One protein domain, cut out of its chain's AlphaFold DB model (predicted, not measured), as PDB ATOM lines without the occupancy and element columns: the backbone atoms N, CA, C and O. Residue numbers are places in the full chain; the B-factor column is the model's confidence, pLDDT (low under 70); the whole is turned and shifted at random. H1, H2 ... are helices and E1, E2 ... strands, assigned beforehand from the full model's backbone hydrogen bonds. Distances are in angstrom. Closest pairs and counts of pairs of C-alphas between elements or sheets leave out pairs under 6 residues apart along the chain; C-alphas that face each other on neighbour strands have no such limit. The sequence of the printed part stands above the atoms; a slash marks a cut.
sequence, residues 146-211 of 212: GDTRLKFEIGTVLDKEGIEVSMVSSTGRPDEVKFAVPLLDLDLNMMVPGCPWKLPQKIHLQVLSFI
ATOM      1  N   GLY A 146     153.126 148.139 245.563       74.94
ATOM      2  CA  GLY A 146     153.910 149.206 244.923       74.94
ATOM      3  C   GLY A 146     153.425 149.668 243.539       74.94
ATOM      4  O   GLY A 146     153.944 150.656 243.020       74.94
ATOM      5  N   ASP A 147     152.441 148.994 242.944       80.19
ATOM      6  CA  ASP A 147     151.936 149.292 241.603       80.19
ATOM      7  C   ASP A 147     151.135 150.610 241.577       80.19
ATOM      8  O   ASP A 147     150.051 150.739 242.148       80.19
ATOM      9  N   THR A 148     151.683 151.619 240.896       79.19
ATOM     10  CA  THR A 148     151.092 152.967 240.812       79.19
ATOM     11  C   THR A 148     149.755 153.013 240.079       79.19
ATOM     12  O   THR A 148     148.896 153.824 240.437       79.19
ATOM     13  N   ARG A 149     149.553 152.149 239.080       78.94
ATOM     14  CA  ARG A 149     148.293 152.068 238.341       78.94
ATOM     15  C   ARG A 149     147.230 151.422 239.211       78.94
ATOM     16  O   ARG A 149     146.129 151.958 239.320       78.94
ATOM     17  N   LEU A 150     147.585 150.331 239.881       78.50
ATOM     18  CA  LEU A 150     146.679 149.645 240.786       78.50
ATOM     19  C   LEU A 150     146.271 150.549 241.954       78.50
ATOM     20  O   LEU A 150     145.091 150.619 242.272       78.50
ATOM     21  N   LYS A 151     147.199 151.326 242.531       78.00
ATOM     22  CA  LYS A 151     146.878 152.326 243.569       78.00
ATOM     23  C   LYS A 151     145.830 153.343 243.122       78.00
ATOM     24  O   LYS A 151     144.962 153.705 243.913       78.00
ATOM     25  N   PHE A 152     145.900 153.808 241.875       75.75
ATOM     26  CA  PHE A 152     144.903 154.727 241.327       75.75
ATOM     27  C   PHE A 152     143.530 154.050 241.168       75.75
ATOM     28  O   PHE A 152     142.507 154.616 241.563       75.75
ATOM     29  N   GLU A 153     143.504 152.824 240.636       74.94
ATOM     30  CA  GLU A 153     142.277 152.029 240.474       74.94
ATOM     31  C   GLU A 153     141.624 151.730 241.838       74.94
ATOM     32  O   GLU A 153     140.435 151.988 242.025       74.94
ATOM     33  N   ILE A 154     142.426 151.300 242.817       74.19
ATOM     34  CA  ILE A 154     142.047 151.095 244.222       74.19
ATOM     35  C   ILE A 154     141.446 152.376 244.807       74.19
ATOM     36  O   ILE A 154     140.331 152.346 245.320       74.19
ATOM     37  N   GLY A 155     142.151 153.509 244.706       72.62
ATOM     38  CA  GLY A 155     141.720 154.779 245.296       72.62
ATOM     39  C   GLY A 155     140.398 155.310 244.737       72.62
ATOM     40  O   GLY A 155     139.701 156.047 245.419       72.62
ATOM     41  N   THR A 156     140.016 154.902 243.526       73.94
ATOM     42  CA  THR A 156     138.727 155.288 242.924       73.94
ATOM     43  C   THR A 156     137.566 154.421 243.422       73.94
ATOM     44  O   THR A 156     136.401 154.813 243.335       73.94
ATOM     45  N   VAL A 157     137.863 153.208 243.893       73.81
ATOM     46  CA  VAL A 157     136.854 152.188 244.181       73.81
ATOM     47  C   VAL A 157     136.688 151.984 245.683       73.81
ATOM     48  O   VAL A 157     135.546 151.887 246.102       73.81
ATOM     49  N   LEU A 158     137.747 152.018 246.502       73.00
ATOM     50  CA  LEU A 158     137.701 151.707 247.946       73.00
ATOM     51  C   LEU A 158     136.659 152.481 248.764       73.00
ATOM     52  O   LEU A 158     136.189 151.957 249.771       73.00
ATOM     53  N   ASP A 159     136.288 153.687 248.337       73.69
ATOM     54  CA  ASP A 159     135.314 154.515 249.051       73.69
ATOM     55  C   ASP A 159     133.866 154.017 248.905       73.69
ATOM     56  O   ASP A 159     132.987 154.491 249.631       73.69
ATOM     57  N   LYS A 160     133.566 153.077 247.989       77.75
ATOM     58  CA  LYS A 160     132.194 152.550 247.902       77.75
ATOM     59  C   LYS A 160     131.910 151.589 249.051       77.75
ATOM     60  O   LYS A 160     132.664 150.659 249.341       77.75
ATOM     61  N   GLU A 161     130.748 151.790 249.656       80.69
ATOM     62  CA  GLU A 161     130.266 150.974 250.761       80.69
ATOM     63  C   GLU A 161     130.149 149.493 250.366       80.69
ATOM     64  O   GLU A 161     129.637 149.143 249.301       80.69
ATOM     65  N   GLY A 162     130.623 148.612 251.248       82.81
ATOM     66  CA  GLY A 162     130.508 147.163 251.083       82.81
ATOM     67  C   GLY A 162     131.489 146.531 250.095       82.81
ATOM     68  O   GLY A 162     131.335 145.348 249.801       82.81
ATOM     69  N   ILE A 163     132.480 147.271 249.584       86.44
ATOM     70  CA  ILE A 163     133.568 146.661 248.812       86.44
ATOM     71  C   ILE A 163     134.425 145.784 249.708       86.44
ATOM     72  O   ILE A 163     134.870 146.193 250.781       86.44
ATOM     73  N   GLU A 164     134.723 144.600 249.191       91.69
ATOM     74  CA  GLU A 164     135.723 143.708 249.751       91.69
ATOM     75  C   GLU A 164     136.884 143.594 248.769       91.69
ATOM     76  O   GLU A 164     136.693 143.561 247.550       91.69
ATOM     77  N   VAL A 165     138.097 143.568 249.310       91.19
ATOM     78  CA  VAL A 165     139.330 143.459 248.540       91.19
ATOM     79  C   VAL A 165     140.185 142.363 249.148       91.19
ATOM     80  O   VAL A 165     140.218 142.236 250.367       91.19
ATOM     81  N   SER A 166     140.853 141.572 248.319       91.50
ATOM     82  CA  SER A 166     141.742 140.501 248.759       91.50
ATOM     83  C   SER A 166     143.044 140.556 247.984       91.50
ATOM     84  O   SER A 166     143.037 140.569 246.752       91.50
ATOM     85  N   MET A 167     144.148 140.514 248.714       88.25
ATOM     86  CA  MET A 167     145.452 140.159 248.191       88.25
ATOM     87  C   MET A 167     145.514 138.637 248.031       88.25
ATOM     88  O   MET A 167     145.127 137.903 248.941       88.25
ATOM     89  N   VAL A 168     145.955 138.150 246.876       84.69
ATOM     90  CA  VAL A 168     146.103 136.720 246.594       84.69
ATOM     91  C   VAL A 168     147.510 136.465 246.089       84.69
ATOM     92  O   VAL A 168     147.856 136.818 244.963       84.69
ATOM     93  N   SER A 169     148.301 135.802 246.927       79.50
ATOM     94  CA  SER A 169     149.641 135.342 246.578       79.50
ATOM     95  C   SER A 169     149.615 133.849 246.285       79.50
ATOM     96  O   SER A 169     149.076 133.055 247.057       79.50
ATOM     97  N   SER A 170     150.193 133.443 245.156       71.62
ATOM     98  CA  SER A 170     150.259 132.039 244.746       71.62
ATOM     99  C   SER A 170     151.668 131.686 244.298       71.62
ATOM    100  O   SER A 170     152.286 132.392 243.506       71.62
ATOM    101  N   THR A 171     152.164 130.530 244.735       72.19
ATOM    102  CA  THR A 171     153.470 130.028 244.302       72.19
ATOM    103  C   THR A 171     153.486 129.833 242.783       72.19
ATOM    104  O   THR A 171     152.658 129.124 242.210       72.19
ATOM    105  N   GLY A 172     154.422 130.504 242.108       70.00
ATOM    106  CA  GLY A 172     154.589 130.408 240.655       70.00
ATOM    107  C   GLY A 172     153.598 131.223 239.813       70.00
ATOM    108  O   GLY A 172     153.549 131.016 238.601       70.00
ATOM    109  N   ARG A 173     152.826 132.138 240.413       74.19
ATOM    110  CA  ARG A 173     152.014 133.132 239.694       74.19
ATOM    111  C   ARG A 173     152.323 134.540 240.202       74.19
ATOM    112  O   ARG A 173     152.750 134.666 241.346       74.19
ATOM    113  N   PRO A 174     152.151 135.578 239.363       74.38
ATOM    114  CA  PRO A 174     152.185 136.945 239.850       74.38
ATOM    115  C   PRO A 174     151.091 137.133 240.897       74.38
ATOM    116  O   PRO A 174     150.022 136.528 240.817       74.38
ATOM    117  N   ASP A 175     151.406 137.964 241.872       83.75
ATOM    118  CA  ASP A 175     150.482 138.388 242.901       83.75
ATOM    119  C   ASP A 175     149.253 139.073 242.272       83.75
ATOM    120  O   ASP A 175     149.358 139.854 241.320       83.75
ATOM    121  N   GLU A 176     148.070 138.758 242.792       87.06
ATOM    122  CA  GLU A 176     146.785 139.215 242.265       87.06
ATOM    123  C   GLU A 176     146.019 139.996 243.334       87.06
ATOM    124  O   GLU A 176     145.965 139.598 244.496       87.06
ATOM    125  N   VAL A 177     145.355 141.079 242.932       88.56
ATOM    126  CA  VAL A 177     144.379 141.778 243.771       88.56
ATOM    127  C   VAL A 177     142.984 141.526 243.226       88.56
ATOM    128  O   VAL A 177     142.695 141.773 242.051       88.56
ATOM    129  N   LYS A 178     142.110 141.030 244.099       90.75
ATOM    130  CA  LYS A 178     140.700 140.781 243.809       90.75
ATOM    131  C   LYS A 178     139.840 141.849 244.461       90.75
ATOM    132  O   LYS A 178     140.024 142.146 245.636       90.75
ATOM    133  N   PHE A 179     138.856 142.350 243.726       89.62
ATOM    134  CA  PHE A 179     137.816 143.229 244.250       89.62
ATOM    135  C   PHE A 179     136.456 142.578 244.067       89.62
ATOM    136  O   PHE A 179     136.139 142.080 242.986       89.62
ATOM    137  N   ALA A 180     135.631 142.653 245.101       90.88
ATOM    138  CA  ALA A 180     134.213 142.359 245.057       90.88
ATOM    139  C   ALA A 180     133.449 143.666 245.274       90.88
ATOM    140  O   ALA A 180     133.338 144.157 246.396       90.88
ATOM    141  N   VAL A 181     132.940 144.242 244.186       87.81
ATOM    142  CA  VAL A 181     132.243 145.531 244.219       87.81
ATOM    143  C   VAL A 181     130.736 145.293 244.215       87.81
ATOM    144  O   VAL A 181     130.221 144.823 243.196       87.81
ATOM    145  N   PRO A 182     130.007 145.595 245.304       85.69
ATOM    146  CA  PRO A 182     128.559 145.456 245.317       85.69
ATOM    147  C   PRO A 182     127.926 146.469 244.358       85.69
ATOM    148  O   PRO A 182     128.290 147.645 244.326       85.69
ATOM    149  N   LEU A 183     126.955 146.011 243.572       82.06
ATOM    150  CA  LEU A 183     126.098 146.890 242.783       82.06
ATOM    151  C   LEU A 183     124.923 147.301 243.678       82.06
ATOM    152  O   LEU A 183     124.007 146.514 243.900       82.06
ATOM    153  N   LEU A 184     125.008 148.500 244.256       66.12
ATOM    154  CA  LEU A 184     124.188 148.918 245.401       66.12
ATOM    155  C   LEU A 184     122.722 149.271 245.061       66.12
ATOM    156  O   LEU A 184     121.914 149.395 245.974       66.12
ATOM    157  N   ASP A 185     122.344 149.335 243.780       64.31
ATOM    158  CA  ASP A 185     121.067 149.935 243.353       64.31
ATOM    159  C   ASP A 185     120.020 148.947 242.792       64.31
ATOM    160  O   ASP A 185     119.103 149.344 242.073       64.31
ATOM    161  N   LEU A 186     120.125 147.647 243.092       68.62
ATOM    162  CA  LEU A 186     119.186 146.626 242.596       68.62
ATOM    163  C   LEU A 186     118.575 145.815 243.746       68.62
ATOM    164  O   LEU A 186     119.213 144.910 244.281       68.62
ATOM    165  N   ASP A 187     117.306 146.078 244.081       70.06
ATOM    166  CA  ASP A 187     116.536 145.196 244.967       70.06
ATOM    167  C   ASP A 187     116.010 143.980 244.193       70.06
ATOM    168  O   ASP A 187     114.899 143.945 243.657       70.06
ATOM    169  N   LEU A 188     116.846 142.949 244.137       72.50
ATOM    170  CA  LEU A 188     116.549 141.693 243.452       72.50
ATOM    171  C   LEU A 188     115.429 140.896 244.127       72.50
ATOM    172  O   LEU A 188     114.813 140.046 243.480       72.50
ATOM    173  N   ASN A 189     115.129 141.167 245.402       70.50
ATOM    174  CA  ASN A 189     114.044 140.477 246.099       70.50
ATOM    175  C   ASN A 189     112.686 140.853 245.488       70.50
ATOM    176  O   ASN A 189     111.772 140.030 245.459       70.50
ATOM    177  N   MET A 190     112.585 142.061 244.925       66.88
ATOM    178  CA  MET A 190     111.402 142.544 244.211       66.88
ATOM    179  C   MET A 190     111.320 142.037 242.764       66.88
ATOM    180  O   MET A 190     110.253 142.100 242.156       66.88
ATOM    181  N   MET A 191     112.416 141.510 242.204       68.12
ATOM    182  CA  MET A 191     112.455 141.023 240.820       68.12
ATOM    183  C   MET A 191     111.916 139.596 240.656       68.12
ATOM    184  O   MET A 191     111.492 139.236 239.560       68.12
ATOM    185  N   VAL A 192     111.904 138.785 241.722       72.19
ATOM    186  CA  VAL A 192     111.383 137.407 241.685       72.19
ATOM    187  C   VAL A 192     110.356 137.197 242.808       72.19
ATOM    188  O   VAL A 192     110.710 136.729 243.895       72.19
ATOM    189  N   PRO A 193     109.073 137.533 242.565       69.19
ATOM    190  CA  PRO A 193     108.014 137.389 243.558       69.19
ATOM    191  C   PRO A 193     107.851 135.934 244.018       69.19
ATOM    192  O   PRO A 193     107.769 135.019 243.200       69.19
ATOM    193  N   GLY A 194     107.759 135.721 245.333       71.56
ATOM    194  CA  GLY A 194     107.475 134.409 245.926       71.56
ATOM    195  C   GLY A 194     108.688 133.490 246.120       71.56
ATOM    196  O   GLY A 194     108.520 132.381 246.627       71.56
ATOM    197  N   CYS A 195     109.903 133.926 245.773       71.31
ATOM    198  CA  CYS A 195     111.108 133.154 246.076       71.31
ATOM    199  C   CYS A 195     111.463 133.236 247.577       71.31
ATOM    200  O   CYS A 195     111.570 134.336 248.122       71.31
ATOM    201  N   PRO A 196     111.701 132.097 248.260       74.25
ATOM    202  CA  PRO A 196     111.999 132.055 249.691       74.25
ATOM    203  C   PRO A 196     113.488 132.332 249.958       74.25
ATOM    204  O   PRO A 196     114.205 131.491 250.509       74.25
ATOM    205  N   TRP A 197     113.984 133.494 249.531       72.44
ATOM    206  CA  TRP A 197     115.363 133.892 249.799       72.44
ATOM    207  C   TRP A 197     115.573 134.027 251.311       72.44
ATOM    208  O   TRP A 197     114.917 134.826 251.971       72.44
ATOM    209  N   LYS A 198     116.491 133.233 251.875       73.00
ATOM    210  CA  LYS A 198     116.865 133.346 253.296       73.00
ATOM    211  C   LYS A 198     117.745 134.564 253.577       73.00
ATOM    212  O   LYS A 198     117.762 135.049 254.700       73.00
ATOM    213  N   LEU A 199     118.488 135.014 252.567       75.75
ATOM    214  CA  LEU A 199     119.417 136.137 252.636       75.75
ATOM    215  C   LEU A 199     119.106 137.131 251.507       75.75
ATOM    216  O   LEU A 199     118.711 136.684 250.421       75.75
ATOM    217  N   PRO A 200     119.318 138.443 251.725       76.12
ATOM    218  CA  PRO A 200     119.195 139.444 250.672       76.12
ATOM    219  C   PRO A 200     120.088 139.097 249.480       76.12
ATOM    220  O   PRO A 200     121.282 138.839 249.643       76.12
ATOM    221  N   GLN A 201     119.510 139.085 248.282       77.81
ATOM    222  CA  GLN A 201     120.265 138.838 247.058       77.81
ATOM    223  C   GLN A 201     121.067 140.085 246.672       77.81
ATOM    224  O   GLN A 201     120.548 141.198 246.709       77.81
ATOM    225  N   LYS A 202     122.334 139.894 246.297       78.81
ATOM    226  CA  LYS A 202     123.248 140.970 245.891       78.81
ATOM    227  C   LYS A 202     123.984 140.569 244.619       78.81
ATOM    228  O   LYS A 202     124.426 139.427 244.505       78.81
ATOM    229  N   ILE A 203     124.168 141.513 243.700       83.56
ATOM    230  CA  ILE A 203     125.085 141.350 242.566       83.56
ATOM    231  C   ILE A 203     126.395 142.041 242.908       83.56
ATOM    232  O   ILE A 203     126.401 143.162 243.416       83.56
ATOM    233  N   HIS A 204     127.497 141.372 242.592       86.00
ATOM    234  CA  HIS A 204     128.828 141.939 242.708       86.00
ATOM    235  C   HIS A 204     129.523 141.895 241.351       86.00
ATOM    236  O   HIS A 204     129.399 140.917 240.613       86.00
ATOM    237  N   LEU A 205     130.272 142.948 241.043       86.56
ATOM    238  CA  LEU A 205     131.270 142.937 239.986       86.56
ATOM    239  C   LEU A 205     132.590 142.445 240.584       86.56
ATOM    240  O   LEU A 205     133.090 143.041 241.540       86.56
ATOM    241  N   GLN A 206     133.149 141.378 240.013       89.38
ATOM    242  CA  GLN A 206     134.477 140.899 240.377       89.38
ATOM    243  C   GLN A 206     135.520 141.494 239.433       89.38
ATOM    244  O   GLN A 206     135.401 141.361 238.214       89.38
ATOM    245  N   VAL A 207     136.539 142.134 239.999       86.44
ATOM    246  CA  VAL A 207     137.686 142.664 239.250       86.44
ATOM    247  C   VAL A 207     138.941 141.941 239.724       86.44
ATOM    248  O   VAL A 207     139.141 141.790 240.927       86.44
ATOM    249  N   LEU A 208     139.754 141.476 238.777       85.94
ATOM    250  CA  LEU A 208     141.037 140.824 239.026       85.94
ATOM    251  C   LEU A 208     142.131 141.663 238.369       85.94
ATOM    252  O   LEU A 208     142.086 141.878 237.155       85.94
ATOM    253  N   SER A 209     143.100 142.103 239.163       82.44
ATOM    254  CA  SER A 209     144.256 142.859 238.687       82.44
ATOM    255  C   SER A 209     145.538 142.121 239.046       82.44
ATOM    256  O   SER A 209     145.740 141.745 240.197       82.44
ATOM    257  N   PHE A 210     146.401 141.919 238.056       81.88
ATOM    258  CA  PHE A 210     147.698 141.270 238.230       81.88
ATOM    259  C   PHE A 210     148.763 142.329 238.499       81.88
ATOM    260  O   PHE A 210     148.822 143.325 237.778       81.88
ATOM    261  N   ILE A 211     149.595 142.105 239.512       75.19
ATOM    262  CA  ILE A 211     150.718 142.984 239.838       75.19
ATOM    263  C   ILE A 211     151.875 142.641 238.893       75.19
ATOM    264  O   ILE A 211     152.288 141.480 238.809       75.19
TER     265      ILE A 211
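AT A GLANCE: This is residues 146 to 211 of the 212 residues of the protein "BRCA1-A complex subunit BRE" of Hordeum vulgare subsp. vulgare (UniProt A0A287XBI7). A three-stranded sheet, E1 E2 E3, forms a narrow slab with one helix, H1, over one face and no named element over the other; a long loop between E2 and E3 reaches far beyond the sheet, and its residues 190 to 196 stick out. The printed part has 66 residues, with one named helix followed by three named strands; the sheet order is E1 - E2 - E3, all antiparallel. The class is mixed, helices and strands, with under half of the residues in named elements. The whole is loose, with a radius of gyration of the C-alphas of 15.7 A, and flat, spanning 48 by 27 by 13 A.

IN THESE COORDINATES: E2, residues 176 to 182, is 19.5 A long and begins at C-alpha 176 (146.785, 139.215, 242.265). E1 covers residues 164 to 168, 12.9 A. E3 covers residues 204 to 210, 19.4 A, ending at C-alpha 210 (147.698, 141.270, 238.230). H1, residues 148 to 157, is 14.7 A long and begins at C-alpha 148 (151.092, 152.967, 240.812).

HOW THE PARTS SIT: The strands form a meander, each the antiparallel neighbour of the one before. E1 and E2 are a hairpin at 165 degrees, with N 166 and O 178 within hydrogen-bond range at 2.9 A. E2 and E3 are a hairpin at 163 degrees, with N 179 and O 207 within range at 2.9 A. E1 and E3 are the edge strands. H1 is on the sheet at a height of 10.1 A, over E2 and E3. It runs along the strands, at 13 degrees to E2 on the local plane. The closest C-alphas of H1 and E3 are those of Leu 150 and Ser 209, 7.5 A apart. In H1 every O i to N i+4 pair is within hydrogen-bond range.

THE WHOLE: The C-alphas farthest apart, those of Gly 146 and Gly 194, are 48.7 A apart. The printed part has no cut. The link from E2 to E3, 21 residues, is long. Mean pLDDT of the printed part is 78.5; residues 184 to 186, 190 to 191 and 193 are under 70.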